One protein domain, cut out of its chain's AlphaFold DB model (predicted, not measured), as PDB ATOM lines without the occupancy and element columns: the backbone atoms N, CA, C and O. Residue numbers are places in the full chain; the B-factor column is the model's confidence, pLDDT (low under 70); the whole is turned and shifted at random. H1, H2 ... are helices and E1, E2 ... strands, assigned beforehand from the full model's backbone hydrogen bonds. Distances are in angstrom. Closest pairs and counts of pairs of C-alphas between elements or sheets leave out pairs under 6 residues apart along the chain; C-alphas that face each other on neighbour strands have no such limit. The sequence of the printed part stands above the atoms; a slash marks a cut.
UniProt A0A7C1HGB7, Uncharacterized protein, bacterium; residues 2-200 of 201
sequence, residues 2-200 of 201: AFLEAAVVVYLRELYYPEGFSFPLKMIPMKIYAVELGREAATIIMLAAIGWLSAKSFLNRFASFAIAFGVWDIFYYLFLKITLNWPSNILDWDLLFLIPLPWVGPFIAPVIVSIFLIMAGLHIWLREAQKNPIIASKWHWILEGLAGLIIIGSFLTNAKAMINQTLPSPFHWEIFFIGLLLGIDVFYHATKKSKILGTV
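What this domain is: This is residues 2 to 200 of the 201 residues of an uncharacterized protein of bacterium (UniProt A0A7C1HGB7). This is an elongated stack of long helices: H1, H2 and H3 make one side, H5 and H7 lie side by side on the other, and H4 runs slanting between them, with most of its contacts to H3. A small hairpin of two strands, E1 and E2, is set between the two sides, E2 next to the last residues of H5. The printed part has 199 residues with seven named helices and two named strands, in the order H1, H2, H3, E1, E2, H4, H5, H6, H7; the sheet has the order E1 - E2, antiparallel, and the class is mostly helix. The whole is compact by its radius of gyration of the C-alphas, 18.4 A, and its C-alphas span 64 by 33 by 29 A.

Where its parts are: Start at the sheet: find C-alpha 93 at (105.806, 80.068, 92.593), where E1, residues 93 to 97, begins. E2, residues 103 to 106, follows it. Before them, find C-alpha 2 at (99.637, 63.423, 86.775); from there H1, residues 2 to 16, runs 20.9 A. H2, residues 30 to 54, measures 36.4 A from first to last C-alpha. H3, residues 58 to 84, is the longest helix by residues, with 27 residues over 38.2 A. After the strands, H4, residues 108 to 129, covers 31.5 A, and H5, residues 138 to 156, covers 26.6 A. H6 is short, residues 159 to 163. H7, residues 173 to 198, runs 37.9 A and ends at C-alpha 198, (67.362, 75.075, 69.658).

How they stand to each other: Look first at the hairpin of E1 and E2, antiparallel neighbours with 148 degrees between their directions. N 94 and O 105 are 2.9 A apart and N 103 and O 97 are 2.8 A apart, both within hydrogen-bond range. From E2, go to H5: the closest C-alphas are those of Trp 103 and Phe 155, 4.7 A apart. H5 and H7 touch, at a shallow tilt of 17 degrees, opposite ways, with the C-alphas of Ala 147 and Gly 179 closest at 4.3 A. H7 only just touches H4, with 3 pairs of C-alphas within 8 A, made by residues 176 to 187 of H7 alone; the closest C-alphas are those of Val 113 and Leu 180, 7.5 A apart. H4 and H5 are near each other. The hub is H3, touching three helices. It touches H4 at a tilt of 37 degrees, only just steep, opposite ways, with the C-alphas of Gly 70 and Ser 114 closest at 3.8 A. H2 touches H3 with residues 47 to 54 alone, at a steep tilt of 47 degrees, opposite ways; the C-alphas of Gly 51 and Phe 65 are closest, 4.0 A apart. H1 touches H3 at a steep tilt of 42 degrees, the same way, with the C-alphas of Ala 2 and Tyr 76 closest at 4.7 A. H1 and H2 are near each other. H5 and H6 meet only through their link, and H3 is apart from H5 and from H7. Every O i to N i+4 pair is within hydrogen-bond range in H1 to H6, and 21 of 22 are in H7.

The domain as a whole: The C-alphas farthest apart are those of Glu 19 and Val 200, at 64.2 A. The printed part has no cut. The link from H1 to H2, 13 residues, is long; residues 17 to 29 lie with their C-alphas 21 to 28 A from the mean of all C-alphas. The mean pLDDT of the printed part is 93.8, and residues 195 to 200 are under 70.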
ATOM      1  N   ALA A   2      99.258  62.437  85.749       96.25
ATOM      2  CA  ALA A   2      99.637  63.423  86.775       96.25
ATOM      3  C   ALA A   2     100.686  62.927  87.788       96.25
ATOM      4  O   ALA A   2     101.676  63.606  88.026       96.25
ATOM      5  N   PHE A   3     100.523  61.714  88.334       97.44
ATOM      6  CA  PHE A   3     101.500  61.162  89.281       97.44
ATOM      7  C   PHE A   3     102.866  60.879  88.643       97.44
ATOM      8  O   PHE A   3     103.884  61.058  89.294       97.44
ATOM      9  N   LEU A   4     102.901  60.462  87.371       96.81
ATOM     10  CA  LEU A   4     104.158  60.224  86.650       96.81
ATOM     11  C   LEU A   4     104.951  61.526  86.518       96.81
ATOM     12  O   LEU A   4     106.150  61.553  86.762       96.81
ATOM     13  N   GLU A   5     104.256  62.605  86.179       96.31
ATOM     14  CA  GLU A   5     104.828  63.942  86.040       96.31
ATOM     15  C   GLU A   5     105.321  64.472  87.388       96.31
ATOM     16  O   GLU A   5     106.469  64.894  87.508       96.31
ATOM     17  N   ALA A   6     104.495  64.339  88.430       97.00
ATOM     18  CA  ALA A   6     104.882  64.681  89.792       97.00
ATOM     19  C   ALA A   6     106.110  63.877  90.248       97.00
ATOM     20  O   ALA A   6     107.035  64.457  90.799       97.00
ATOM     21  N   ALA A   7     106.169  62.571  89.973       97.25
ATOM     22  CA  ALA A   7     107.303  61.727  90.341       97.25
ATOM     23  C   ALA A   7     108.610  62.185  89.677       97.25
ATOM     24  O   ALA A   7     109.639  62.241  90.346       97.25
ATOM     25  N   VAL A   8     108.583  62.561  88.392       95.50
ATOM     26  CA  VAL A   8     109.764  63.137  87.724       95.50
ATOM     27  C   VAL A   8     110.191  64.435  88.410       95.50
ATOM     28  O   VAL A   8     111.371  64.602  88.709       95.50
ATOM     29  N   VAL A   9     109.246  65.319  88.737       94.19
ATOM     30  CA  VAL A   9     109.539  66.578  89.438       94.19
ATOM     31  C   VAL A   9     110.073  66.344  90.852       94.19
ATOM     32  O   VAL A   9     110.980  67.062  91.270       94.19
ATOM     33  N   VAL A  10     109.597  65.320  91.567       95.00
ATOM     34  CA  VAL A  10     110.183  64.886  92.847       95.00
ATOM     35  C   VAL A  10     111.657  64.551  92.653       95.00
ATOM     36  O   VAL A  10     112.498  65.147  93.320       95.00
ATOM     37  N   TYR A  11     111.996  63.686  91.693       94.31
ATOM     38  CA  TYR A  11     113.398  63.349  91.423       94.31
ATOM     39  C   TYR A  11     114.236  64.573  91.036       94.31
ATOM     40  O   TYR A  11     115.360  64.719  91.511       94.31
ATOM     41  N   LEU A  12     113.704  65.477  90.209       92.12
ATOM     42  CA  LEU A  12     114.406  66.710  89.846       92.12
ATOM     43  C   LEU A  12     114.646  67.612  91.062       92.12
ATOM     44  O   LEU A  12     115.731  68.178  91.195       92.12
ATOM     45  N   ARG A  13     113.661  67.745  91.955       92.06
ATOM     46  CA  ARG A  13     113.788  68.553  93.173       92.06
ATOM     47  C   ARG A  13     114.793  67.949  94.147       92.06
ATOM     48  O   ARG A  13     115.648  68.683  94.620       92.06
ATOM     49  N   GLU A  14     114.793  66.637  94.338       91.69
ATOM     50  CA  GLU A  14     115.792  65.959  95.178       91.69
ATOM     51  C   GLU A  14     117.221  66.096  94.620       91.69
ATOM     52  O   GLU A  14     118.166  66.363  95.359       91.69
ATOM     53  N   LEU A  15     117.400  65.966  93.300       91.00
ATOM     54  CA  LEU A  15     118.728  66.022  92.676       91.00
ATOM     55  C   LEU A  15     119.296  67.442  92.580       91.00
ATOM     56  O   LEU A  15     120.499  67.643  92.752       91.00
ATOM     57  N   TYR A  16     118.456  68.429  92.261       88.94
ATOM     58  CA  TYR A  16     118.910  69.788  91.961       88.94
ATOM     59  C   TYR A  16     118.596  70.793  93.076       88.94
ATOM     60  O   TYR A  16     119.312  71.788  93.217       88.94
ATOM     61  N   TYR A  17     117.598  70.536  93.919       89.62
ATOM     62  CA  TYR A  17     117.092  71.462  94.941       89.62
ATOM     63  C   TYR A  17     117.016  70.832  96.349       89.62
ATOM     64  O   TYR A  17     115.988  70.979  97.010       89.62
ATOM     65  N   PRO A  18     118.091  70.188  96.859       85.62
ATOM     66  CA  PRO A  18     118.058  69.514  98.164       85.62
ATOM     67  C   PRO A  18     117.811  70.473  99.342       85.62
ATOM     68  O   PRO A  18     117.242  70.083 100.352       85.62
ATOM     69  N   GLU A  19     118.187  71.747  99.192       84.19
ATOM     70  CA  GLU A  19     117.994  72.798 100.205       84.19
ATOM     71  C   GLU A  19     116.631  73.509 100.095       84.19
ATOM     72  O   GLU A  19     116.367  74.481 100.799       84.19
ATOM     73  N   GLY A  20     115.768  73.057  99.180       82.06
ATOM     74  CA  GLY A  20     114.466  73.657  98.913       82.06
ATOM     75  C   GLY A  20     114.343  74.290  97.527       82.06
ATOM     76  O   GLY A  20     115.318  74.645  96.858       82.06
ATOM     77  N   PHE A  21     113.092  74.413  97.084       86.56
ATOM     78  CA  PHE A  21     112.724  74.934  95.772       86.56
ATOM     79  C   PHE A  21     112.440  76.438  95.853       86.56
ATOM     80  O   PHE A  21     111.379  76.858  96.314       86.56
ATOM     81  N   SER A  22     113.403  77.248  95.414       84.50
ATOM     82  CA  SER A  22     113.323  78.711  95.438       84.50
ATOM     83  C   SER A  22     113.859  79.325  94.150       84.50
ATOM     84  O   SER A  22     114.763  78.778  93.521       84.50
ATOM     85  N   PHE A  23     113.339  80.498  93.794       85.56
ATOM     86  CA  PHE A  23     113.833  81.280  92.666       85.56
ATOM     87  C   PHE A  23     115.037  82.154  93.068       85.56
ATOM     88  O   PHE A  23     115.064  82.654  94.195       85.56
ATOM     89  N   PRO A  24     115.998  82.398  92.155       85.88
ATOM     90  CA  PRO A  24     116.082  81.863  90.791       85.88
ATOM     91  C   PRO A  24     116.426  80.364  90.772       85.88
ATOM     92  O   PRO A  24     117.192  79.884  91.605       85.88
ATOM     93  N   LEU A  25     115.855  79.621  89.818       84.62
ATOM     94  CA  LEU A  25     116.117  78.183  89.702       84.62
ATOM     95  C   LEU A  25     117.550  77.926  89.214       84.62
ATOM     96  O   LEU A  25     118.118  78.714  88.454       84.62
ATOM     97  N   LYS A  26     118.130  76.798  89.632       84.12
ATOM     98  CA  LYS A  26     119.481  76.402  89.232       84.12
ATOM     99  C   LYS A  26     119.505  76.022  87.755       84.12
ATOM    100  O   LYS A  26     118.577  75.395  87.244       84.12
ATOM    101  N   MET A  27     120.610  76.337  87.084       80.00
ATOM    102  CA  MET A  27     120.842  75.873  85.721       80.00
ATOM    103  C   MET A  27     120.898  74.347  85.663       80.00
ATOM    104  O   MET A  27     121.739  73.704  86.291       80.00
ATOM    105  N   ILE A  28     120.012  73.779  84.852       84.50
ATOM    106  CA  ILE A  28     119.997  72.360  84.524       84.50
ATOM    107  C   ILE A  28     120.841  72.161  83.252       84.50
ATOM    108  O   ILE A  28     120.753  72.980  82.332       84.50
ATOM    109  N   PRO A  29     121.658  71.093  83.151       90.62
ATOM    110  CA  PRO A  29     122.409  70.808  81.933       90.62
ATOM    111  C   PRO A  29     121.498  70.765  80.702       90.62
ATOM    112  O   PRO A  29     120.444  70.131  80.735       90.62
ATOM    113  N   MET A  30     121.939  71.354  79.584       90.00
ATOM    114  CA  MET A  30     121.136  71.456  78.351       90.00
ATOM    115  C   MET A  30     120.561  70.118  77.873       90.00
ATOM    116  O   MET A  30     119.452  70.068  77.347       90.00
ATOM    117  N   LYS A  31     121.289  69.017  78.094       93.50
ATOM    118  CA  LYS A  31     120.813  67.665  77.778       93.50
ATOM    119  C   LYS A  31     119.556  67.290  78.570       93.50
ATOM    120  O   LYS A  31     118.638  66.722  77.996       93.50
ATOM    121  N   ILE A  32     119.519  67.595  79.866       92.50
ATOM    122  CA  ILE A  32     118.366  67.310  80.727       92.50
ATOM    123  C   ILE A  32     117.226  68.279  80.406       92.50
ATOM    124  O   ILE A  32     116.090  67.844  80.277       92.50
ATOM    125  N   TYR A  33     117.527  69.555  80.148       91.75
ATOM    126  CA  TYR A  33     116.523  70.524  79.693       91.75
ATOM    127  C   TYR A  33     115.794  70.067  78.413       91.75
ATOM    128  O   TYR A  33     114.573  70.152  78.322       91.75
ATOM    129  N   ALA A  34     116.528  69.523  77.437       94.88
ATOM    130  CA  ALA A  34     115.937  68.974  76.215       94.88
ATOM    131  C   ALA A  34     115.046  67.745  76.477       94.88
ATOM    132  O   ALA A  34     114.036  67.564  75.799       94.88
ATOM    133  N   VAL A  35     115.402  66.912  77.464       95.88
ATOM    134  CA  VAL A  35     114.565  65.781  77.895       95.88
ATOM    135  C   VAL A  35     113.278  66.283  78.546       95.88
ATOM    136  O   VAL A  35     112.214  65.776  78.204       95.88
ATOM    137  N   GLU A  36     113.346  67.308  79.398       95.19
ATOM    138  CA  GLU A  36     112.158  67.903  80.023       95.19
ATOM    139  C   GLU A  36     111.213  68.531  78.992       95.19
ATOM    140  O   GLU A  36     110.012  68.280  79.035       95.19
ATOM    141  N   LEU A  37     111.745  69.237  77.986       95.69
ATOM    142  CA  LEU A  37     110.948  69.704  76.844       95.69
ATOM    143  C   LEU A  37     110.253  68.548  76.108       95.69
ATOM    144  O   LEU A  37     109.072  68.633  75.772       95.69
ATOM    145  N   GLY A  38     110.979  67.456  75.851       97.31
ATOM    146  CA  GLY A  38     110.415  66.268  75.211       97.31
ATOM    147  C   GLY A  38     109.317  65.612  76.051       97.31
ATOM    148  O   GLY A  38     108.291  65.198  75.510       97.31
ATOM    149  N   ARG A  39     109.510  65.553  77.372       96.81
ATOM    150  CA  ARG A  39     108.552  65.004  78.337       96.81
ATOM    151  C   ARG A  39     107.263  65.825  78.370       96.81
ATOM    152  O   ARG A  39     106.187  65.252  78.216       96.81
ATOM    153  N   GLU A  40     107.356  67.150  78.488       96.56
ATOM    154  CA  GLU A  40     106.185  68.038  78.462       96.56
ATOM    155  C   GLU A  40     105.416  67.940  77.139       96.56
ATOM    156  O   GLU A  40     104.189  67.808  77.138       96.56
ATOM    157  N   ALA A  41     106.128  67.923  76.005       97.31
ATOM    158  CA  ALA A  41     105.514  67.728  74.694       97.31
ATOM    159  C   ALA A  41     104.783  66.379  74.607       97.31
ATOM    160  O   ALA A  41     103.650  66.314  74.125       97.31
ATOM    161  N   ALA A  42     105.394  65.303  75.115       97.69
ATOM    162  CA  ALA A  42     104.772  63.984  75.161       97.69
ATOM    163  C   ALA A  42     103.511  63.979  76.039       97.69
ATOM    164  O   ALA A  42     102.507  63.375  75.657       97.69
ATOM    165  N   THR A  43     103.517  64.688  77.169       96.88
ATOM    166  CA  THR A  43     102.344  64.830  78.043       96.88
ATOM    167  C   THR A  43     101.203  65.572  77.358       96.88
ATOM    168  O   THR A  43     100.075  65.073  77.365       96.88
ATOM    169  N   ILE A  44     101.481  66.674  76.656       96.56
ATOM    170  CA  ILE A  44     100.471  67.374  75.848       96.56
ATOM    171  C   ILE A  44      99.900  66.448  74.762       96.56
ATOM    172  O   ILE A  44      98.681  66.375  74.599       96.56
ATOM    173  N   ILE A  45     100.751  65.697  74.052       97.81
ATOM    174  CA  ILE A  45     100.321  64.747  73.012       97.81
ATOM    175  C   ILE A  45      99.432  63.646  73.597       97.81
ATOM    176  O   ILE A  45      98.385  63.338  73.028       97.81
ATOM    177  N   MET A  46      99.807  63.066  74.740       97.75
ATOM    178  CA  MET A  46      99.013  62.029  75.405       97.75
ATOM    179  C   MET A  46      97.640  62.555  75.838       97.75
ATOM    180  O   MET A  46      96.628  61.892  75.605       97.75
ATOM    181  N   LEU A  47      97.576  63.759  76.413       97.56
ATOM    182  CA  LEU A  47      96.311  64.397  76.786       97.56
ATOM    183  C   LEU A  47      95.448  64.696  75.550       97.56
ATOM    184  O   LEU A  47      94.244  64.425  75.549       97.56
ATOM    185  N   ALA A  48      96.055  65.196  74.472       97.12
ATOM    186  CA  ALA A  48      95.365  65.446  73.209       97.12
ATOM    187  C   ALA A  48      94.820  64.151  72.586       97.12
ATOM    188  O   ALA A  48      93.697  64.138  72.079       97.12
ATOM    189  N   ALA A  49      95.567  63.045  72.678       97.62
ATOM    190  CA  ALA A  49      95.126  61.732  72.220       97.62
ATOM    191  C   ALA A  49      93.896  61.236  72.996       97.62
ATOM    192  O   ALA A  49      92.945  60.764  72.373       97.62
ATOM    193  N   ILE A  50      93.860  61.412  74.327       96.38
ATOM    194  CA  ILE A  50      92.668  61.114  75.143       96.38
ATOM    195  C   ILE A  50      91.470  61.902  74.610       96.38
ATOM    196  O   ILE A  50      90.421  61.317  74.334       96.38
ATOM    197  N   GLY A  51      91.630  63.211  74.400       96.25
ATOM    198  CA  GLY A  51      90.566  64.049  73.852       96.25
ATOM    199  C   GLY A  51      90.075  63.564  72.486       96.25
ATOM    200  O   GLY A  51      88.875  63.395  72.271       96.25
ATOM    201  N   TRP A  52      91.003  63.271  71.574       96.44
ATOM    202  CA  TRP A  52      90.696  62.847  70.207       96.44
ATOM    203  C   TRP A  52      89.961  61.502  70.131       96.44
ATOM    204  O   TRP A  52      89.038  61.352  69.326       96.44
ATOM    205  N   LEU A  53      90.345  60.541  70.975       97.00
ATOM    206  CA  LEU A  53      89.747  59.204  71.028       97.00
ATOM    207  C   LEU A  53      88.389  59.179  71.749       97.00
ATOM    208  O   LEU A  53      87.585  58.289  71.489       97.00
ATOM    209  N   SER A  54      88.108  60.158  72.615       95.12
ATOM    210  CA  SER A  54      86.906  60.163  73.466       95.12
ATOM    211  C   SER A  54      85.613  60.554  72.741       95.12
ATOM    212  O   SER A  54      84.523  60.298  73.248       95.12
ATOM    213  N   ALA A  55      85.691  61.193  71.569       94.00
ATOM    214  CA  ALA A  55      84.508  61.711  70.883       94.00
ATOM    215  C   ALA A  55      84.651  61.754  69.356       94.00
ATOM    216  O   ALA A  55      85.746  61.669  68.798       94.00
ATOM    217  N   LYS A  56      83.517  61.922  68.661       90.50
ATOM    218  CA  LYS A  56      83.468  62.090  67.197       90.50
ATOM    219  C   LYS A  56      83.517  63.556  66.760       90.50
ATOM    220  O   LYS A  56      84.183  63.867  65.777       90.50
ATOM    221  N   SER A  57      82.814  64.446  67.463       94.06
ATOM    222  CA  SER A  57      82.773  65.872  67.125       94.06
ATOM    223  C   SER A  57      84.020  66.595  67.637       94.06
ATOM    224  O   SER A  57      84.541  66.284  68.708       94.06
ATOM    225  N   PHE A  58      84.495  67.585  66.880       94.50
ATOM    226  CA  PHE A  58      85.679  68.359  67.257       94.50
ATOM    227  C   PHE A  58      85.515  69.061  68.615       94.50
ATOM    228  O   PHE A  58      86.420  69.009  69.442       94.50
ATOM    229  N   LEU A  59      84.342  69.648  68.880       95.75
ATOM    230  CA  LEU A  59      84.077  70.338  70.143       95.75
ATOM    231  C   LEU A  59      84.115  69.380  71.346       95.75
ATOM    232  O   LEU A  59      84.742  69.708  72.346       95.75
ATOM    233  N   ASN A  60      83.528  68.181  71.243       96.25
ATOM    234  CA  ASN A  60      83.561  67.204  72.341       96.25
ATOM    235  C   ASN A  60      84.956  66.584  72.517       96.25
ATOM    236  O   ASN A  60      85.347  66.260  73.638       96.25
ATOM    237  N   ARG A  61      85.748  66.470  71.439       97.56
ATOM    238  CA  ARG A  61      87.169  66.091  71.533       97.56
ATOM    239  C   ARG A  61      87.972  67.133  72.302       97.56
ATOM    240  O   ARG A  61      88.709  66.782  73.218       97.56
ATOM    241  N   PHE A  62      87.785  68.408  71.965       97.44
ATOM    242  CA  PHE A  62      88.428  69.516  72.663       97.44
ATOM    243  C   PHE A  62      87.970  69.614  74.125       97.44
ATOM    244  O   PHE A  62      88.805  69.745  75.011       97.44
ATOM    245  N   ALA A  63      86.673  69.456  74.402       97.81
ATOM    246  CA  ALA A  63      86.136  69.410  75.762       97.81
ATOM    247  C   ALA A  63      86.754  68.276  76.592       97.81
ATOM    248  O   ALA A  63      87.115  68.471  77.748       97.81
ATOM    249  N   SER A  64      86.920  67.097  75.989       98.31
ATOM    250  CA  SER A  64      87.548  65.944  76.641       98.31
ATOM    251  C   SER A  64      89.035  66.182  76.913       98.31
ATOM    252  O   SER A  64      89.515  65.844  77.991       98.31
ATOM    253  N   PHE A  65      89.750  66.817  75.977       98.38
ATOM    254  CA  PHE A  65      91.115  67.292  76.211       98.38
ATOM    255  C   PHE A  65      91.171  68.300  77.368       98.38
ATOM    256  O   PHE A  65      91.985  68.129  78.265       98.38
ATOM    257  N   ALA A  66      90.285  69.301  77.386       98.38
ATOM    258  CA  ALA A  66      90.234  70.333  78.422       98.38
ATOM    259  C   ALA A  66      89.991  69.740  79.819       98.38
ATOM    260  O   ALA A  66      90.691  70.091  80.768       98.38
ATOM    261  N   ILE A  67      89.061  68.784  79.938       98.69
ATOM    262  CA  ILE A  67      88.833  68.040  81.185       98.69
ATOM    263  C   ILE A  67      90.091  67.261  81.573       98.69
ATOM    264  O   ILE A  67      90.540  67.364  82.712       98.69
ATOM    265  N   ALA A  68      90.670  66.490  80.646       98.44
ATOM    266  CA  ALA A  68      91.849  65.676  80.930       98.44
ATOM    267  C   ALA A  68      93.046  66.534  81.367       98.44
ATOM    268  O   ALA A  68      93.720  66.177  82.330       98.44
ATOM    269  N   PHE A  69      93.277  67.667  80.698       98.38
ATOM    270  CA  PHE A  69      94.325  68.627  81.027       98.38
ATOM    271  C   PHE A  69      94.102  69.245  82.409       98.38
ATOM    272  O   PHE A  69      95.003  69.207  83.241       98.38
ATOM    273  N   GLY A  70      92.894  69.743  82.695       98.50
ATOM    274  CA  GLY A  70      92.612  70.364  83.988       98.50
ATOM    275  C   GLY A  70      92.690  69.375  85.155       98.50
ATOM    276  O   GLY A  70      93.229  69.694  86.211       98.50
ATOM    277  N   VAL A  71      92.199  68.144  84.969       98.62
ATOM    278  CA  VAL A  71      92.330  67.086  85.986       98.62
ATOM    279  C   VAL A  71      93.798  66.728  86.184       98.62
ATOM    280  O   VAL A  71      94.240  66.566  87.318       98.62
ATOM    281  N   TRP A  72      94.558  66.609  85.096       98.50
ATOM    282  CA  TRP A  72      95.983  66.317  85.154       98.50
ATOM    283  C   TRP A  72      96.754  67.364  85.971       98.50
ATOM    284  O   TRP A  72      97.493  66.982  86.875       98.50
ATOM    285  N   ASP A  73      96.522  68.647  85.706       98.06
ATOM    286  CA  ASP A  73      97.205  69.769  86.355       98.06
ATOM    287  C   ASP A  73      96.877  69.852  87.857       98.06
ATOM    288  O   ASP A  73      97.768  69.892  88.704       98.06
ATOM    289  N   ILE A  74      95.597  69.741  88.231       98.50
ATOM    290  CA  ILE A  74      95.191  69.752  89.647       98.50
ATOM    291  C   ILE A  74      95.786  68.558  90.403       98.50
ATOM    292  O   ILE A  74      96.295  68.705  91.518       98.50
ATOM    293  N   PHE A  75      95.735  67.362  89.809       98.38
ATOM    294  CA  PHE A  75      96.278  66.171  90.456       98.38
ATOM    295  C   PHE A  75      97.807  66.193  90.518       98.38
ATOM    296  O   PHE A  75      98.366  65.632  91.456       98.38
ATOM    297  N   TYR A  76      98.490  66.853  89.579       98.31
ATOM    298  CA  TYR A  76      99.933  67.069  89.655       98.31
ATOM    299  C   TYR A  76     100.294  67.800  90.957       98.31
ATOM    300  O   TYR A  76     101.071  67.270  91.755       98.31
ATOM    301  N   TYR A  77      99.631  68.923  91.257       97.94
ATOM    302  CA  TYR A  77      99.842  69.645  92.518       97.94
ATOM    303  C   TYR A  77      99.401  68.858  93.751       97.94
ATOM    304  O   TYR A  77     100.071  68.912  94.780       97.94
ATOM    305  N   LEU A  78      98.312  68.086  93.663       98.06
ATOM    306  CA  LEU A  78      97.893  67.199  94.752       98.06
ATOM    307  C   LEU A  78      98.997  66.191  95.102       98.06
ATOM    308  O   LEU A  78      99.310  65.994  96.274       98.06
ATOM    309  N   PHE A  79      99.609  65.564  94.098       98.31
ATOM    310  CA  PHE A  79     100.673  64.593  94.322       98.31
ATOM    311  C   PHE A  79     101.961  65.241  94.820       98.31
ATOM    312  O   PHE A  79     102.598  64.677  95.708       98.31
ATOM    313  N   LEU A  80     102.314  66.437  94.342       97.00
ATOM    314  CA  LEU A  80     103.414  67.208  94.930       97.00
ATOM    315  C   LEU A  80     103.136  67.564  96.394       97.00
ATOM    316  O   LEU A  80     104.038  67.471  97.229       97.00
ATOM    317  N   LYS A  81     101.882  67.875  96.740       96.56
ATOM    318  CA  LYS A  81     101.506  68.175  98.124       96.56
ATOM    319  C   LYS A  81     101.648  66.953  99.020       96.56
ATOM    320  O   LYS A  81     102.111  67.079 100.145       96.56
ATOM    321  N   ILE A  82     101.294  65.774  98.522       97.38
ATOM    322  CA  ILE A  82     101.420  64.518  99.273       97.38
ATOM    323  C   ILE A  82     102.889  64.099  99.428       97.38
ATOM    324  O   ILE A  82     103.274  63.616 100.487       97.38
ATOM    325  N   THR A  83     103.703  64.262  98.385       96.25
ATOM    326  CA  THR A  83     105.071  63.714  98.334       96.25
ATOM    327  C   THR A  83     106.136  64.663  98.874       96.25
ATOM    328  O   THR A  83     107.051  64.212  99.552       96.25
ATOM    329  N   LEU A  84     106.008  65.967  98.611       94.25
ATOM    330  CA  LEU A  84     106.987  66.996  98.987       94.25
ATOM    331  C   LEU A  84     106.445  68.007 100.001       94.25
ATOM    332  O   LEU A  84     107.149  68.948 100.357       94.25
ATOM    333  N   ASN A  85     105.178  67.888 100.412       94.50
ATOM    334  CA  ASN A  85     104.467  68.931 101.160       94.50
ATOM    335  C   ASN A  85     104.469  70.309 100.458       94.50
ATOM    336  O   ASN A  85     104.261  71.345 101.090       94.50
ATOM    337  N   TRP A  86     104.642  70.327  99.135       94.31
ATOM    338  CA  TRP A  86     104.655  71.534  98.315       94.31
ATOM    339  C   TRP A  86     103.405  71.571  97.421       94.31
ATOM    340  O   TRP A  86     103.075  70.537  96.849       94.31
ATOM    341  N   PRO A  87     102.707  72.705  97.245       94.00
ATOM    342  CA  PRO A  87     103.022  74.046  97.745       94.00
ATOM    343  C   PRO A  87     102.825  74.207  99.257       94.00
ATOM    344  O   PRO A  87     101.951  73.571  99.854       94.00
ATOM    345  N   SER A  88     103.632  75.063  99.881       93.31
ATOM    346  CA  SER A  88     103.495  75.438 101.294       93.31
ATOM    347  C   SER A  88     102.477  76.564 101.476       93.31
ATOM    348  O   SER A  88     101.655  76.499 102.388       93.31
ATOM    349  N   ASN A  89     102.482  77.549 100.576       94.38
ATOM    350  CA  ASN A  89     101.543  78.670 100.552       94.38
ATOM    351  C   ASN A  89     100.778  78.719  99.230       94.38
ATOM    352  O   ASN A  89     101.269  78.276  98.195       94.38
ATOM    353  N   ILE A  90      99.596  79.344  99.241       94.06
ATOM    354  CA  ILE A  90      98.715  79.447  98.064       94.06
ATOM    355  C   ILE A  90      99.318  80.255  96.897       94.06
ATOM    356  O   ILE A  90      98.884  80.114  95.760       94.06
ATOM    357  N   LEU A  91     100.322  81.092  97.171       95.56
ATOM    358  CA  LEU A  91     101.003  81.925  96.175       95.56
ATOM    359  C   LEU A  91     102.438  81.472  95.893       95.56
ATOM    360  O   LEU A  91     103.197  82.232  95.290       95.56
ATOM    361  N   ASP A  92     102.822  80.268  96.324       95.12
ATOM    362  CA  ASP A  92     104.143  79.743  95.988       95.12
ATOM    363  C   ASP A  92     104.290  79.638  94.467       95.12
ATOM    364  O   ASP A  92     103.374  79.243  93.736       95.12
ATOM    365  N   TRP A  93     105.468  80.037  94.003       95.00
ATOM    366  CA  TRP A  93     105.806  80.068  92.593       95.00
ATOM    367  C   TRP A  93     106.266  78.705  92.106       95.00
ATOM    368  O   TRP A  93     106.944  77.978  92.833       95.00
ATOM    369  N   ASP A  94     105.960  78.409  90.850       95.31
ATOM    370  CA  ASP A  94     106.408  77.201  90.173       95.31
ATOM    371  C   ASP A  94     106.868  77.477  88.745       95.31
ATOM    372  O   ASP A  94     106.615  78.543  88.174       95.31
ATOM    373  N   LEU A  95     107.561  76.487  88.189       94.56
ATOM    374  CA  LEU A  95     107.853  76.381  86.769       94.56
ATOM    375  C   LEU A  95     106.784  75.489  86.135       94.56
ATOM    376  O   LEU A  95     106.836  74.270  86.251       94.56
ATOM    377  N   LEU A  96     105.805  76.125  85.500       94.50
ATOM    378  CA  LEU A  96     104.564  75.490  85.060       94.50
ATOM    379  C   LEU A  96     104.763  74.636  83.806       94.50
ATOM    380  O   LEU A  96     104.230  73.538  83.715       94.50
ATOM    381  N   PHE A  97     105.504  75.177  82.842       95.00
ATOM    382  CA  PHE A  97     105.838  74.570  81.555       95.00
ATOM    383  C   PHE A  97     107.120  75.219  81.018       95.00
ATOM    384  O   PHE A  97     107.454  76.351  81.367       95.00
ATOM    385  N   LEU A  98     107.821  74.533  80.126       94.69
ATOM    386  CA  LEU A  98     108.982  75.009  79.376       94.69
ATOM    387  C   LEU A  98     108.646  75.410  77.933       94.69
ATOM    388  O   LEU A  98     109.440  76.097  77.286       94.69
ATOM    389  N   ILE A  99     107.496  74.980  77.407       94.38
ATOM    390  CA  ILE A  99     107.079  75.209  76.015       94.38
ATOM    391  C   ILE A  99     106.114  76.405  75.921       94.38
ATOM    392  O   ILE A  99     105.107  76.418  76.619       94.38
ATOM    393  N   PRO A 100     106.307  77.379  75.005       91.06
ATOM    394  CA  PRO A 100     107.452  77.544  74.096       91.06
ATOM    395  C   PRO A 100     108.672  78.203  74.761       91.06
ATOM    396  O   PRO A 100     109.765  78.194  74.200       91.06
ATOM    397  N   LEU A 101     108.462  78.800  75.931       94.25
ATOM    398  CA  LEU A 101     109.453  79.387  76.828       94.25
ATOM    399  C   LEU A 101     109.048  79.023  78.269       94.25
ATOM    400  O   LEU A 101     107.921  78.576  78.453       94.25
ATOM    401  N   PRO A 102     109.902  79.238  79.286       94.69
ATOM    402  CA  PRO A 102     109.547  78.977  80.682       94.69
ATOM    403  C   PRO A 102     108.336  79.793  81.157       94.69
ATOM    404  O   PRO A 102     108.364  81.025  81.147       94.69
ATOM    405  N   TRP A 103     107.284  79.103  81.589       96.50
ATOM    406  CA  TRP A 103     106.088  79.662  82.214       96.50
ATOM    407  C   TRP A 103     106.320  79.643  83.711       96.50
ATOM    408  O   TRP A 103     106.425  78.572  84.304       96.50
ATOM    409  N   VAL A 104     106.415  80.812  84.329       95.69
ATOM    410  CA  VAL A 104     106.664  80.909  85.769       95.69
ATOM    411  C   VAL A 104     105.615  81.792  86.420       95.69
ATOM    412  O   VAL A 104     105.217  82.823  85.877       95.69
ATOM    413  N   GLY A 105     105.151  81.375  87.590       96.00
ATOM    414  CA  GLY A 105     104.149  82.121  88.332       96.00
ATOM    415  C   GLY A 105     103.573  81.332  89.503       96.00
ATOM    416  O   GLY A 105     103.971  80.190  89.737       96.00
ATOM    417  N   PRO A 106     102.633  81.932  90.247       97.06
ATOM    418  CA  PRO A 106     101.939  81.279  91.349       97.06
ATOM    419  C   PRO A 106     101.169  80.051  90.862       97.06
ATOM    420  O   PRO A 106     100.377  80.158  89.925       97.06
ATOM    421  N   PHE A 107     101.335  78.906  91.527       96.88
ATOM    422  CA  PHE A 107     100.705  77.647  91.100       96.88
ATOM    423  C   PHE A 107      99.166  77.706  91.080       96.88
ATOM    424  O   PHE A 107      98.510  76.952  90.365       96.88
ATOM    425  N   ILE A 108      98.558  78.615  91.850       98.00
ATOM    426  CA  ILE A 108      97.101  78.764  91.882       98.00
ATOM    427  C   ILE A 108      96.538  79.307  90.558       98.00
ATOM    428  O   ILE A 108      95.390  79.029  90.226       98.00
ATOM    429  N   ALA A 109      97.329  80.048  89.775       98.12
ATOM    430  CA  ALA A 109      96.893  80.595  88.493       98.12
ATOM    431  C   ALA A 109      96.527  79.498  87.466       98.12
ATOM    432  O   ALA A 109      95.393  79.515  86.978       98.12
ATOM    433  N   PRO A 110      97.387  78.505  87.156       97.88
ATOM    434  CA  PRO A 110      96.993  77.387  86.297       97.88
ATOM    435  C   PRO A 110      95.891  76.523  86.922       97.88
ATOM    436  O   PRO A 110      94.990  76.116  86.199       97.88
ATOM    437  N   VAL A 111      95.846  76.351  88.252       98.50
ATOM    438  CA  VAL A 111      94.743  75.628  88.918       98.50
ATOM    439  C   VAL A 111      93.383  76.293  88.656       98.50
ATOM    440  O   VAL A 111      92.401  75.603  88.381       98.50
ATOM    441  N   ILE A 112      93.309  77.629  88.686       98.62
ATOM    442  CA  ILE A 112      92.088  78.377  88.342       98.62
ATOM    443  C   ILE A 112      91.677  78.107  86.886       98.62
ATOM    444  O   ILE A 112      90.503  77.839  86.617       98.62
ATOM    445  N   VAL A 113      92.635  78.133  85.953       98.56
ATOM    446  CA  VAL A 113      92.388  77.807  84.537       98.56
ATOM    447  C   VAL A 113      91.882  76.371  84.403       98.56
ATOM    448  O   VAL A 113      90.879  76.132  83.734       98.56
ATOM    449  N   SER A 114      92.511  75.424  85.093       98.62
ATOM    450  CA  SER A 114      92.154  74.007  85.109       98.62
ATOM    451  C   SER A 114      90.728  73.765  85.602       98.62
ATOM    452  O   SER A 114      89.982  73.010  84.976       98.62
ATOM    453  N   ILE A 115      90.296  74.457  86.660       98.75
ATOM    454  CA  ILE A 115      88.908  74.403  87.144       98.75
ATOM    455  C   ILE A 115      87.940  74.888  86.055       98.75
ATOM    456  O   ILE A 115      86.941  74.217  85.780       98.75
ATOM    457  N   PHE A 116      88.238  76.012  85.396       98.44
ATOM    458  CA  PHE A 116      87.395  76.527  84.315       98.44
ATOM    459  C   PHE A 116      87.329  75.568  83.119       98.44
ATOM    460  O   PHE A 116      86.236  75.281  82.633       98.44
ATOM    461  N   LEU A 117      88.465  75.010  82.694       98.62
ATOM    462  CA  LEU A 117      88.533  74.030  81.608       98.62
ATOM    463  C   LEU A 117      87.693  72.782  81.906       98.62
ATOM    464  O   LEU A 117      86.938  72.333  81.040       98.62
ATOM    465  N   ILE A 118      87.767  72.256  83.134       98.81
ATOM    466  CA  ILE A 118      86.939  71.124  83.567       98.81
ATOM    467  C   ILE A 118      85.458  71.500  83.509       98.81
ATOM    468  O   ILE A 118      84.668  70.778  82.901       98.81
ATOM    469  N   MET A 119      85.063  72.629  84.107       98.56
ATOM    470  CA  MET A 119      83.661  73.054  84.135       98.56
ATOM    471  C   MET A 119      83.102  73.290  82.728       98.56
ATOM    472  O   MET A 119      82.012  72.809  82.413       98.56
ATOM    473  N   ALA A 120      83.848  73.984  81.866       98.19
ATOM    474  CA  ALA A 120      83.459  74.246  80.485       98.19
ATOM    475  C   ALA A 120      83.337  72.943  79.682       98.19
ATOM    476  O   ALA A 120      82.332  72.722  79.004       98.19
ATOM    477  N   GLY A 121      84.316  72.042  79.807       98.12
ATOM    478  CA  GLY A 121      84.298  70.749  79.133       98.12
ATOM    479  C   GLY A 121      83.134  69.862  79.586       98.12
ATOM    480  O   GLY A 121      82.435  69.287  78.749       98.12
ATOM    481  N   LEU A 122      82.869  69.791  80.894       98.31
ATOM    482  CA  LEU A 122      81.713  69.069  81.437       98.31
ATOM    483  C   LEU A 122      80.401  69.684  80.947       98.31
ATOM    484  O   LEU A 122      79.487  68.958  80.564       98.31
ATOM    485  N   HIS A 123      80.305  71.015  80.905       97.88
ATOM    486  CA  HIS A 123      79.116  71.699  80.409       97.88
ATOM    487  C   HIS A 123      78.843  71.390  78.931       97.88
ATOM    488  O   HIS A 123      77.696  71.125  78.570       97.88
ATOM    489  N   ILE A 124      79.880  71.361  78.085       97.38
ATOM    490  CA  ILE A 124      79.770  70.943  76.680       97.38
ATOM    491  C   ILE A 124      79.184  69.525  76.584       97.38
ATOM    492  O   ILE A 124      78.210  69.310  75.862       97.38
ATOM    493  N   TRP A 125      79.720  68.575  77.355       97.00
ATOM    494  CA  TRP A 125      79.241  67.189  77.364       97.00
ATOM    495  C   TRP A 125      77.800  67.051  77.863       97.00
ATOM    496  O   TRP A 125      77.006  66.325  77.265       97.00
ATOM    497  N   LEU A 126      77.435  67.768  78.927       96.44
ATOM    498  CA  LEU A 126      76.067  67.776  79.449       96.44
ATOM    499  C   LEU A 126      75.076  68.314  78.411       96.44
ATOM    500  O   LEU A 126      73.989  67.764  78.245       96.44
ATOM    501  N   ARG A 127      75.462  69.360  77.678       94.62
ATOM    502  CA  ARG A 127      74.659  69.956  76.605       94.62
ATOM    503  C   ARG A 127      74.467  69.003  75.427       94.62
ATOM    504  O   ARG A 127      73.348  68.883  74.927       94.62
ATOM    505  N   GLU A 128      75.514  68.286  75.029       93.38
ATOM    506  CA  GLU A 128      75.423  67.215  74.029       93.38
ATOM    507  C   GLU A 128      74.459  66.106  74.484       93.38
ATOM    508  O   GLU A 128      73.549  65.735  73.744       93.38
ATOM    509  N   ALA A 129      74.599  65.620  75.724       94.12
ATOM    510  CA  ALA A 129      73.746  64.566  76.281       94.12
ATOM    511  C   ALA A 129      72.263  64.975  76.351       94.12
ATOM    512  O   ALA A 129      71.371  64.154  76.142       94.12
ATOM    513  N   GLN A 130      71.995  66.261  76.581       93.94
ATOM    514  CA  GLN A 130      70.655  66.857  76.555       93.94
ATOM    515  C   GLN A 130      70.129  67.129  75.133       93.94
ATOM    516  O   GLN A 130      69.087  67.763  74.985       93.94
ATOM    517  N   LYS A 131      70.833  66.675  74.084       91.56
ATOM    518  CA  LYS A 131      70.518  66.932  72.666       91.56
ATOM    519  C   LYS A 131      70.424  68.424  72.322       91.56
ATOM    520  O   LYS A 131      69.720  68.812  71.396       91.56
ATOM    521  N   ASN A 132      71.150  69.263  73.055       91.00
ATOM    522  CA  ASN A 132      71.216  70.706  72.857       91.00
ATOM    523  C   ASN A 132      72.688  71.144  72.759       91.00
ATOM    524  O   ASN A 132      73.167  71.863  73.643       91.00
ATOM    525  N   PRO A 133      73.430  70.677  71.739       92.00
ATOM    526  CA  PRO A 133      74.865  70.904  71.635       92.00
ATOM    527  C   PRO A 133      75.195  72.394  71.501       92.00
ATOM    528  O   PRO A 133      74.426  73.189  70.956       92.00
ATOM    529  N   ILE A 134      76.369  72.781  71.996       93.56
ATOM    530  CA  ILE A 134      76.878  74.142  71.821       93.56
ATOM    531  C   ILE A 134      77.411  74.294  70.395       93.56
ATOM    532  O   ILE A 134      78.248  73.517  69.941       93.56
ATOM    533  N   ILE A 135      76.961  75.332  69.696       90.00
ATOM    534  CA  ILE A 135      77.385  75.658  68.336       90.00
ATOM    535  C   ILE A 135      78.363  76.835  68.395       90.00
ATOM    536  O   ILE A 135      77.984  78.008  68.347       90.00
ATOM    537  N   ALA A 136      79.652  76.509  68.495       91.75
ATOM    538  CA  ALA A 136      80.732  77.487  68.475       91.75
ATOM    539  C   ALA A 136      81.054  77.917  67.032       91.75
ATOM    540  O   ALA A 136      81.503  77.123  66.206       91.75
ATOM    541  N   SER A 137      80.836  79.197  66.717       92.56
ATOM    542  CA  SER A 137      81.287  79.787  65.445       92.56
ATOM    543  C   SER A 137      82.808  80.008  65.421       92.56
ATOM    544  O   SER A 137      83.454  80.033  66.466       92.56
ATOM    545  N   LYS A 138      83.373  80.262  64.230       94.69
ATOM    546  CA  LYS A 138      84.805  80.584  64.052       94.69
ATOM    547  C   LYS A 138      85.287  81.727  64.958       94.69
ATOM    548  O   LYS A 138      86.397  81.669  65.463       94.69
ATOM    549  N   TRP A 139      84.440  82.729  65.205       95.25
ATOM    550  CA  TRP A 139      84.760  83.848  66.094       95.25
ATOM    551  C   TRP A 139      84.928  83.435  67.555       95.25
ATOM    552  O   TRP A 139      85.819  83.957  68.211       95.25
ATOM    553  N   HIS A 140      84.138  82.475  68.047       96.19
ATOM    554  CA  HIS A 140      84.334  81.957  69.403       96.19
ATOM    555  C   HIS A 140      85.698  81.275  69.507       96.19
ATOM    556  O   HIS A 140      86.450  81.580  70.414       96.19
ATOM    557  N   TRP A 141      86.078  80.453  68.524       96.69
ATOM    558  CA  TRP A 141      87.406  79.827  68.503       96.69
ATOM    559  C   TRP A 141      88.557  80.838  68.457       96.69
ATOM    560  O   TRP A 141      89.546  80.657  69.159       96.69
ATOM    561  N   ILE A 142      88.434  81.903  67.658       98.00
ATOM    562  CA  ILE A 142      89.451  82.964  67.591       98.00
ATOM    563  C   ILE A 142      89.579  83.674  68.942       98.00
ATOM    564  O   ILE A 142      90.693  83.889  69.412       98.00
ATOM    565  N   LEU A 143      88.457  84.031  69.569       98.12
ATOM    566  CA  LEU A 143      88.457  84.774  70.827       98.12
ATOM    567  C   LEU A 143      88.882  83.909  72.024       98.12
ATOM    568  O   LEU A 143      89.637  84.395  72.857       98.12
ATOM    569  N   GLU A 144      88.491  82.634  72.075       97.75
ATOM    570  CA  GLU A 144      89.002  81.665  73.063       97.75
ATOM    571  C   GLU A 144      90.508  81.440  72.891       97.75
ATOM    572  O   GLU A 144      91.263  81.415  73.861       97.75
ATOM    573  N   GLY A 145      90.976  81.335  71.643       98.06
ATOM    574  CA  GLY A 145      92.404  81.259  71.342       98.06
ATOM    575  C   GLY A 145      93.156  82.502  71.822       98.06
ATOM    576  O   GLY A 145      94.208  82.382  72.443       98.06
ATOM    577  N   LEU A 146      92.598  83.694  71.593       98.50
ATOM    578  CA  LEU A 146      93.161  84.953  72.081       98.50
ATOM    579  C   LEU A 146      93.178  85.018  73.616       98.50
ATOM    580  O   LEU A 146      94.198  85.396  74.185       98.50
ATOM    581  N   ALA A 147      92.096  84.614  74.283       98.56
ATOM    582  CA  ALA A 147      92.025  84.518  75.739       98.56
ATOM    583  C   ALA A 147      93.130  83.605  76.296       98.56
ATOM    584  O   ALA A 147      93.882  84.009  77.184       98.56
ATOM    585  N   GLY A 148      93.300  82.419  75.702       98.00
ATOM    586  CA  GLY A 148      94.382  81.495  76.037       98.00
ATOM    587  C   GLY A 148      95.770  82.107  75.833       98.00
ATOM    588  O   GLY A 148      96.616  82.009  76.716       98.00
ATOM    589  N   LEU A 149      96.003  82.803  74.716       98.12
ATOM    590  CA  LEU A 149      97.277  83.484  74.455       98.12
ATOM    591  C   LEU A 149      97.566  84.610  75.455       98.12
ATOM    592  O   LEU A 149      98.720  84.786  75.837       98.12
ATOM    593  N   ILE A 150      96.550  85.351  75.905       98.56
ATOM    594  CA  ILE A 150      96.703  86.388  76.937       98.56
ATOM    595  C   ILE A 150      97.086  85.751  78.281       98.56
ATOM    596  O   ILE A 150      98.028  86.209  78.928       98.56
ATOM    597  N   ILE A 151      96.416  84.658  78.672       98.44
ATOM    598  CA  ILE A 151      96.753  83.893  79.883       98.44
ATOM    599  C   ILE A 151      98.195  83.380  79.801       98.44
ATOM    600  O   ILE A 151      98.978  83.610  80.721       98.44
ATOM    601  N   ILE A 152      98.583  82.757  78.686       97.69
ATOM    602  CA  ILE A 152      99.961  82.293  78.460       97.69
ATOM    603  C   ILE A 152     100.942  83.467  78.532       97.69
ATOM    604  O   ILE A 152     101.977  83.374  79.189       97.69
ATOM    605  N   GLY A 153     100.596  84.603  77.925       97.62
ATOM    606  CA  GLY A 153     101.376  85.834  77.989       97.62
ATOM    607  C   GLY A 153     101.678  86.276  79.422       97.62
ATOM    608  O   GLY A 153     102.804  86.686  79.690       97.62
ATOM    609  N   SER A 154     100.727  86.117  80.352       97.75
ATOM    610  CA  SER A 154     100.937  86.434  81.773       97.75
ATOM    611  C   SER A 154     102.050  85.585  82.407       97.75
ATOM    612  O   SER A 154     102.915  86.133  83.090       97.75
ATOM    613  N   PHE A 155     102.117  84.284  82.096       97.12
ATOM    614  CA  PHE A 155     103.171  83.379  82.579       97.12
ATOM    615  C   PHE A 155     104.533  83.632  81.923       97.12
ATOM    616  O   PHE A 155     105.578  83.379  82.524       97.12
ATOM    617  N   LEU A 156     104.530  84.150  80.693       97.06
ATOM    618  CA  LEU A 156     105.743  84.438  79.927       97.06
ATOM    619  C   LEU A 156     106.408  85.770  80.291       97.06
ATOM    620  O   LEU A 156     107.564  85.986  79.921       97.06
ATOM    621  N   THR A 157     105.728  86.649  81.034       95.94
ATOM    622  CA  THR A 157     106.286  87.943  81.478       95.94
ATOM    623  C   THR A 157     107.637  87.790  82.185       95.94
ATOM    624  O   THR A 157     108.553  88.582  81.961       95.94
ATOM    625  N   ASN A 158     107.796  86.714  82.958       94.50
ATOM    626  CA  ASN A 158     108.996  86.406  83.729       94.50
ATOM    627  C   ASN A 158     109.938  85.385  83.061       94.50
ATOM    628  O   ASN A 158     110.962  85.020  83.639       94.50
ATOM    629  N   ALA A 159     109.669  84.971  81.817       93.12
ATOM    630  CA  ALA A 159     110.510  84.007  81.101       93.12
ATOM    631  C   ALA A 159     111.961  84.499  80.947       93.12
ATOM    632  O   ALA A 159     112.908  83.729  81.105       93.12
ATOM    633  N   LYS A 160     112.160  85.801  80.692       92.12
ATOM    634  CA  LYS A 160     113.505  86.400  80.590       92.12
ATOM    635  C   LYS A 160     114.257  86.370  81.918       92.12
ATOM    636  O   LYS A 160     115.453  86.099  81.919       92.12
ATOM    637  N   ALA A 161     113.563  86.637  83.025       91.19
ATOM    638  CA  ALA A 161     114.162  86.570  84.353       91.19
ATOM    639  C   ALA A 161     114.635  85.143  84.657       91.19
ATOM    640  O   ALA A 161     115.755  84.943  85.118       91.19
ATOM    641  N   MET A 162     113.825  84.151  84.277       89.69
ATOM    642  CA  MET A 162     114.168  82.740  84.406       89.69
ATOM    643  C   MET A 162     115.410  82.375  83.574       89.69
ATOM    644  O   MET A 162     116.371  81.823  84.105       89.69
ATOM    645  N   ILE A 163     115.451  82.755  82.293       88.81
ATOM    646  CA  ILE A 163     116.595  82.479  81.400       88.81
ATOM    647  C   ILE A 163     117.891  83.125  81.915       88.81
ATOM    648  O   ILE A 163     118.956  82.511  81.857       88.81
ATOM    649  N   ASN A 164     117.799  84.341  82.453       90.38
ATOM    650  CA  ASN A 164     118.948  85.090  82.958       90.38
ATOM    651  C   ASN A 164     119.310  84.754  84.417       90.38
ATOM    652  O   ASN A 164     120.225  85.372  84.955       90.38
ATOM    653  N   GLN A 165     118.611  83.803  85.056       88.38
ATOM    654  CA  GLN A 165     118.771  83.447  86.476       88.38
ATOM    655  C   GLN A 165     118.654  84.645  87.429       88.38
ATOM    656  O   GLN A 165     119.352  84.744  88.437       88.38
ATOM    657  N   THR A 166     117.751  85.570  87.117       91.44
ATOM    658  CA  THR A 166     117.425  86.700  87.986       91.44
ATOM    659  C   THR A 166     116.137  86.425  88.752       91.44
ATOM    660  O   THR A 166     115.323  85.590  88.354       91.44
ATOM    661  N   LEU A 167     115.919  87.158  89.843       90.75
ATOM    662  CA  LEU A 167     114.645  87.096  90.554       90.75
ATOM    663  C   LEU A 167     113.494  87.530  89.628       90.75
ATOM    664  O   LEU A 167     113.649  88.520  88.901       90.75
ATOM    665  N   PRO A 168     112.360  86.809  89.631       91.25
ATOM    666  CA  PRO A 168     111.185  87.221  88.880       91.25
ATOM    667  C   PRO A 168     110.572  88.490  89.485       91.25
ATOM    668  O   PRO A 168     110.600  88.702  90.700       91.25
ATOM    669  N   SER A 169     109.994  89.333  88.633       93.38
ATOM    670  CA  SER A 169     109.102  90.403  89.068       93.38
ATOM    671  C   SER A 169     107.794  89.811  89.602       93.38
ATOM    672  O   SER A 169     107.461  88.667  89.279       93.38
ATOM    673  N   PRO A 170     107.004  90.569  90.384       95.06
ATOM    674  CA  PRO A 170     105.672  90.133  90.790       95.06
ATOM    675  C   PRO A 170     104.823  89.664  89.600       95.06
ATOM    676  O   PRO A 170     104.950  90.176  88.488       95.06
ATOM    677  N   PHE A 171     103.962  88.674  89.842       96.62
ATOM    678  CA  PHE A 171     103.112  88.097  88.805       96.62
ATOM    679  C   PHE A 171     102.045  89.099  88.352       96.62
ATOM    680  O   PHE A 171     101.354  89.696  89.181       96.62
ATOM    681  N   HIS A 172     101.897  89.244  87.037       96.12
ATOM    682  CA  HIS A 172     100.967  90.175  86.398       96.12
ATOM    683  C   HIS A 172      99.536  89.617  86.379       96.12
ATOM    684  O   HIS A 172      99.018  89.190  85.340       96.12
ATOM    685  N   TRP A 173      98.898  89.608  87.553       97.88
ATOM    686  CA  TRP A 173      97.523  89.141  87.755       97.88
ATOM    687  C   TRP A 173      96.512  89.842  86.847       97.88
ATOM    688  O   TRP A 173      95.549  89.227  86.402       97.88
ATOM    689  N   GLU A 174      96.735  91.114  86.537       97.62
ATOM    690  CA  GLU A 174      95.895  91.907  85.649       97.62
ATOM    691  C   GLU A 174      95.811  91.305  84.240       97.62
ATOM    692  O   GLU A 174      94.715  91.162  83.702       97.62
ATOM    693  N   ILE A 175      96.937  90.862  83.667       97.94
ATOM    694  CA  ILE A 175      96.971  90.228  82.340       97.94
ATOM    695  C   ILE A 175      96.253  88.877  82.405       97.94
ATOM    696  O   ILE A 175      95.428  88.565  81.545       97.94
ATOM    697  N   PHE A 176      96.530  88.104  83.458       98.50
ATOM    698  CA  PHE A 176      95.892  86.812  83.693       98.50
ATOM    699  C   PHE A 176      94.360  86.935  83.758       98.50
ATOM    700  O   PHE A 176      93.653  86.226  83.041       98.50
ATOM    701  N   PHE A 177      93.837  87.868  84.560       98.50
ATOM    702  CA  PHE A 177      92.395  88.061  84.711       98.50
ATOM    703  C   PHE A 177      91.731  88.614  83.451       98.50
ATOM    704  O   PHE A 177      90.611  88.207  83.158       98.50
ATOM    705  N   ILE A 178      92.401  89.471  82.671       98.50
ATOM    706  CA  ILE A 178      91.879  89.919  81.368       98.50
ATOM    707  C   ILE A 178      91.642  88.717  80.448       98.50
ATOM    708  O   ILE A 178      90.565  88.588  79.866       98.50
ATOM    709  N   GLY A 179      92.626  87.818  80.338       98.56
ATOM    710  CA  GLY A 179      92.491  86.613  79.521       98.56
ATOM    711  C   GLY A 179      91.415  85.666  80.057       98.56
ATOM    712  O   GLY A 179      90.580  85.188  79.293       98.56
ATOM    713  N   LEU A 180      91.384  85.445  81.374       98.56
ATOM    714  CA  LEU A 180      90.406  84.564  82.014       98.56
ATOM    715  C   LEU A 180      88.965  85.062  81.835       98.56
ATOM    716  O   LEU A 180      88.096  84.283  81.447       98.56
ATOM    717  N   LEU A 181      88.710  86.349  82.087       98.50
ATOM    718  CA  LEU A 181      87.383  86.948  81.934       98.50
ATOM    719  C   LEU A 181      86.930  86.933  80.473       98.50
ATOM    720  O   LEU A 181      85.794  86.554  80.202       98.50
ATOM    721  N   LEU A 182      87.830  87.238  79.530       98.56
ATOM    722  CA  LEU A 182      87.530  87.135  78.102       98.56
ATOM    723  C   LEU A 182      87.094  85.711  77.718       98.56
ATOM    724  O   LEU A 182      86.092  85.554  77.026       98.56
ATOM    725  N   GLY A 183      87.811  84.681  78.181       98.25
ATOM    726  CA  GLY A 183      87.445  83.283  77.927       98.25
ATOM    727  C   GLY A 183      86.086  82.912  78.531       98.25
ATOM    728  O   GLY A 183      85.232  82.340  77.855       98.25
ATOM    729  N   ILE A 184      85.829  83.311  79.782       98.19
ATOM    730  CA  ILE A 184      84.533  83.092  80.446       98.19
ATOM    731  C   ILE A 184      83.388  83.729  79.646       98.19
ATOM    732  O   ILE A 184      82.374  83.074  79.387       98.19
ATOM    733  N   ASP A 185      83.554  84.984  79.231       97.81
ATOM    734  CA  ASP A 185      82.530  85.741  78.514       97.81
ATOM    735  C   ASP A 185      82.241  85.149  77.128       97.81
ATOM    736  O   ASP A 185      81.076  85.005  76.733       97.81
ATOM    737  N   VAL A 186      83.286  84.754  76.395       97.50
ATOM    738  CA  VAL A 186      83.164  84.138  75.065       97.50
ATOM    739  C   VAL A 186      82.472  82.782  75.158       97.50
ATOM    740  O   VAL A 186      81.524  82.524  74.400       97.50
ATOM    741  N   PHE A 187      82.868  81.942  76.118       97.25
ATOM    742  CA  PHE A 187      82.234  80.653  76.358       97.25
ATOM    743  C   PHE A 187      80.758  80.827  76.723       97.25
ATOM    744  O   PHE A 187      79.870  80.195  76.137       97.25
ATOM    745  N   TYR A 188      80.459  81.747  77.641       96.38
ATOM    746  CA  TYR A 188      79.091  82.056  78.039       96.38
ATOM    747  C   TYR A 188      78.242  82.533  76.854       96.38
ATOM    748  O   TYR A 188      77.120  82.054  76.654       96.38
ATOM    749  N   HIS A 189      78.780  83.405  76.004       95.31
ATOM    750  CA  HIS A 189      78.097  83.847  74.793       95.31
ATOM    751  C   HIS A 189      77.791  82.679  73.833       95.31
ATOM    752  O   HIS A 189      76.662  82.563  73.335       95.31
ATOM    753  N   ALA A 190      78.738  81.752  73.635       93.44
ATOM    754  CA  ALA A 190      78.534  80.553  72.815       93.44
ATOM    755  C   ALA A 190      77.397  79.665  73.359       93.44
ATOM    756  O   ALA A 190      76.541  79.183  72.601       93.44
ATOM    757  N   THR A 191      77.341  79.483  74.683       91.69
ATOM    758  CA  THR A 191      76.308  78.659  75.333       91.69
ATOM    759  C   THR A 191      74.903  79.244  75.161       91.69
ATOM    760  O   THR A 191      73.963  78.485  74.887       91.69
ATOM    761  N   LYS A 192      74.760  80.577  75.264       88.88
ATOM    762  CA  LYS A 192      73.493  81.312  75.103       88.88
ATOM    763  C   LYS A 192      72.971  81.273  73.677       88.88
ATOM    764  O   LYS A 192      71.807  80.936  73.469       88.88
ATOM    765  N   LYS A 193      73.827  81.573  72.696       78.31
ATOM    766  CA  LYS A 193      73.448  81.565  71.275       78.31
ATOM    767  C   LYS A 193      72.862  80.216  70.852       78.31
ATOM    768  O   LYS A 193      71.883  80.158  70.116       78.31
ATOM    769  N   SER A 194      73.430  79.137  71.383       73.00
ATOM    770  CA  SER A 194      72.995  77.769  71.094       73.00
ATOM    771  C   SER A 194      71.589  77.469  71.634       73.00
ATOM    772  O   SER A 194      70.826  76.764  70.984       73.00
ATOM    773  N   LYS A 195      71.199  78.058  72.778       66.12
ATOM    774  CA  LYS A 195      69.839  77.912  73.331       66.12
ATOM    775  C   LYS A 195      68.778  78.541  72.420       66.12
ATOM    776  O   LYS A 195      67.706  77.974  72.282       66.12
ATOM    777  N   ILE A 196      69.095  79.677  71.792       63.72
ATOM    778  CA  ILE A 196      68.178  80.400  70.895       63.72
ATOM    779  C   ILE A 196      67.903  79.586  69.625       63.72
ATOM    780  O   ILE A 196      66.757  79.473  69.202       63.72
ATOM    781  N   LEU A 197      68.939  78.982  69.035       60.69
ATOM    782  CA  LEU A 197      68.780  78.167  67.827       60.69
ATOM    783  C   LEU A 197      67.976  76.883  68.090       60.69
ATOM    784  O   LEU A 197      67.189  76.490  67.240       60.69
ATOM    785  N   GLY A 198      68.118  76.274  69.272       57.22
ATOM    786  CA  GLY A 198      67.362  75.075  69.658       57.22
ATOM    787  C   GLY A 198      65.882  75.311  69.987       57.22
ATOM    788  O   GLY A 198      65.133  74.348  70.053       57.22
ATOM    789  N   THR A 199      65.447  76.558  70.203       58.94
ATOM    790  CA  THR A 199      64.021  76.906  70.395       58.94
ATOM    791  C   THR A 199      63.278  77.224  69.096       58.94
ATOM    792  O   THR A 199      62.060  77.369  69.125       58.94
ATOM    793  N   VAL A 200      63.994  77.393  67.981       50.66
ATOM    794  CA  VAL A 200      63.422  77.788  66.678       50.66
ATOM    795  C   VAL A 200      63.332  76.597  65.705       50.66
ATOM    796  O   VAL A 200      62.731  76.727  64.643       50.66
TER     797      VAL A 200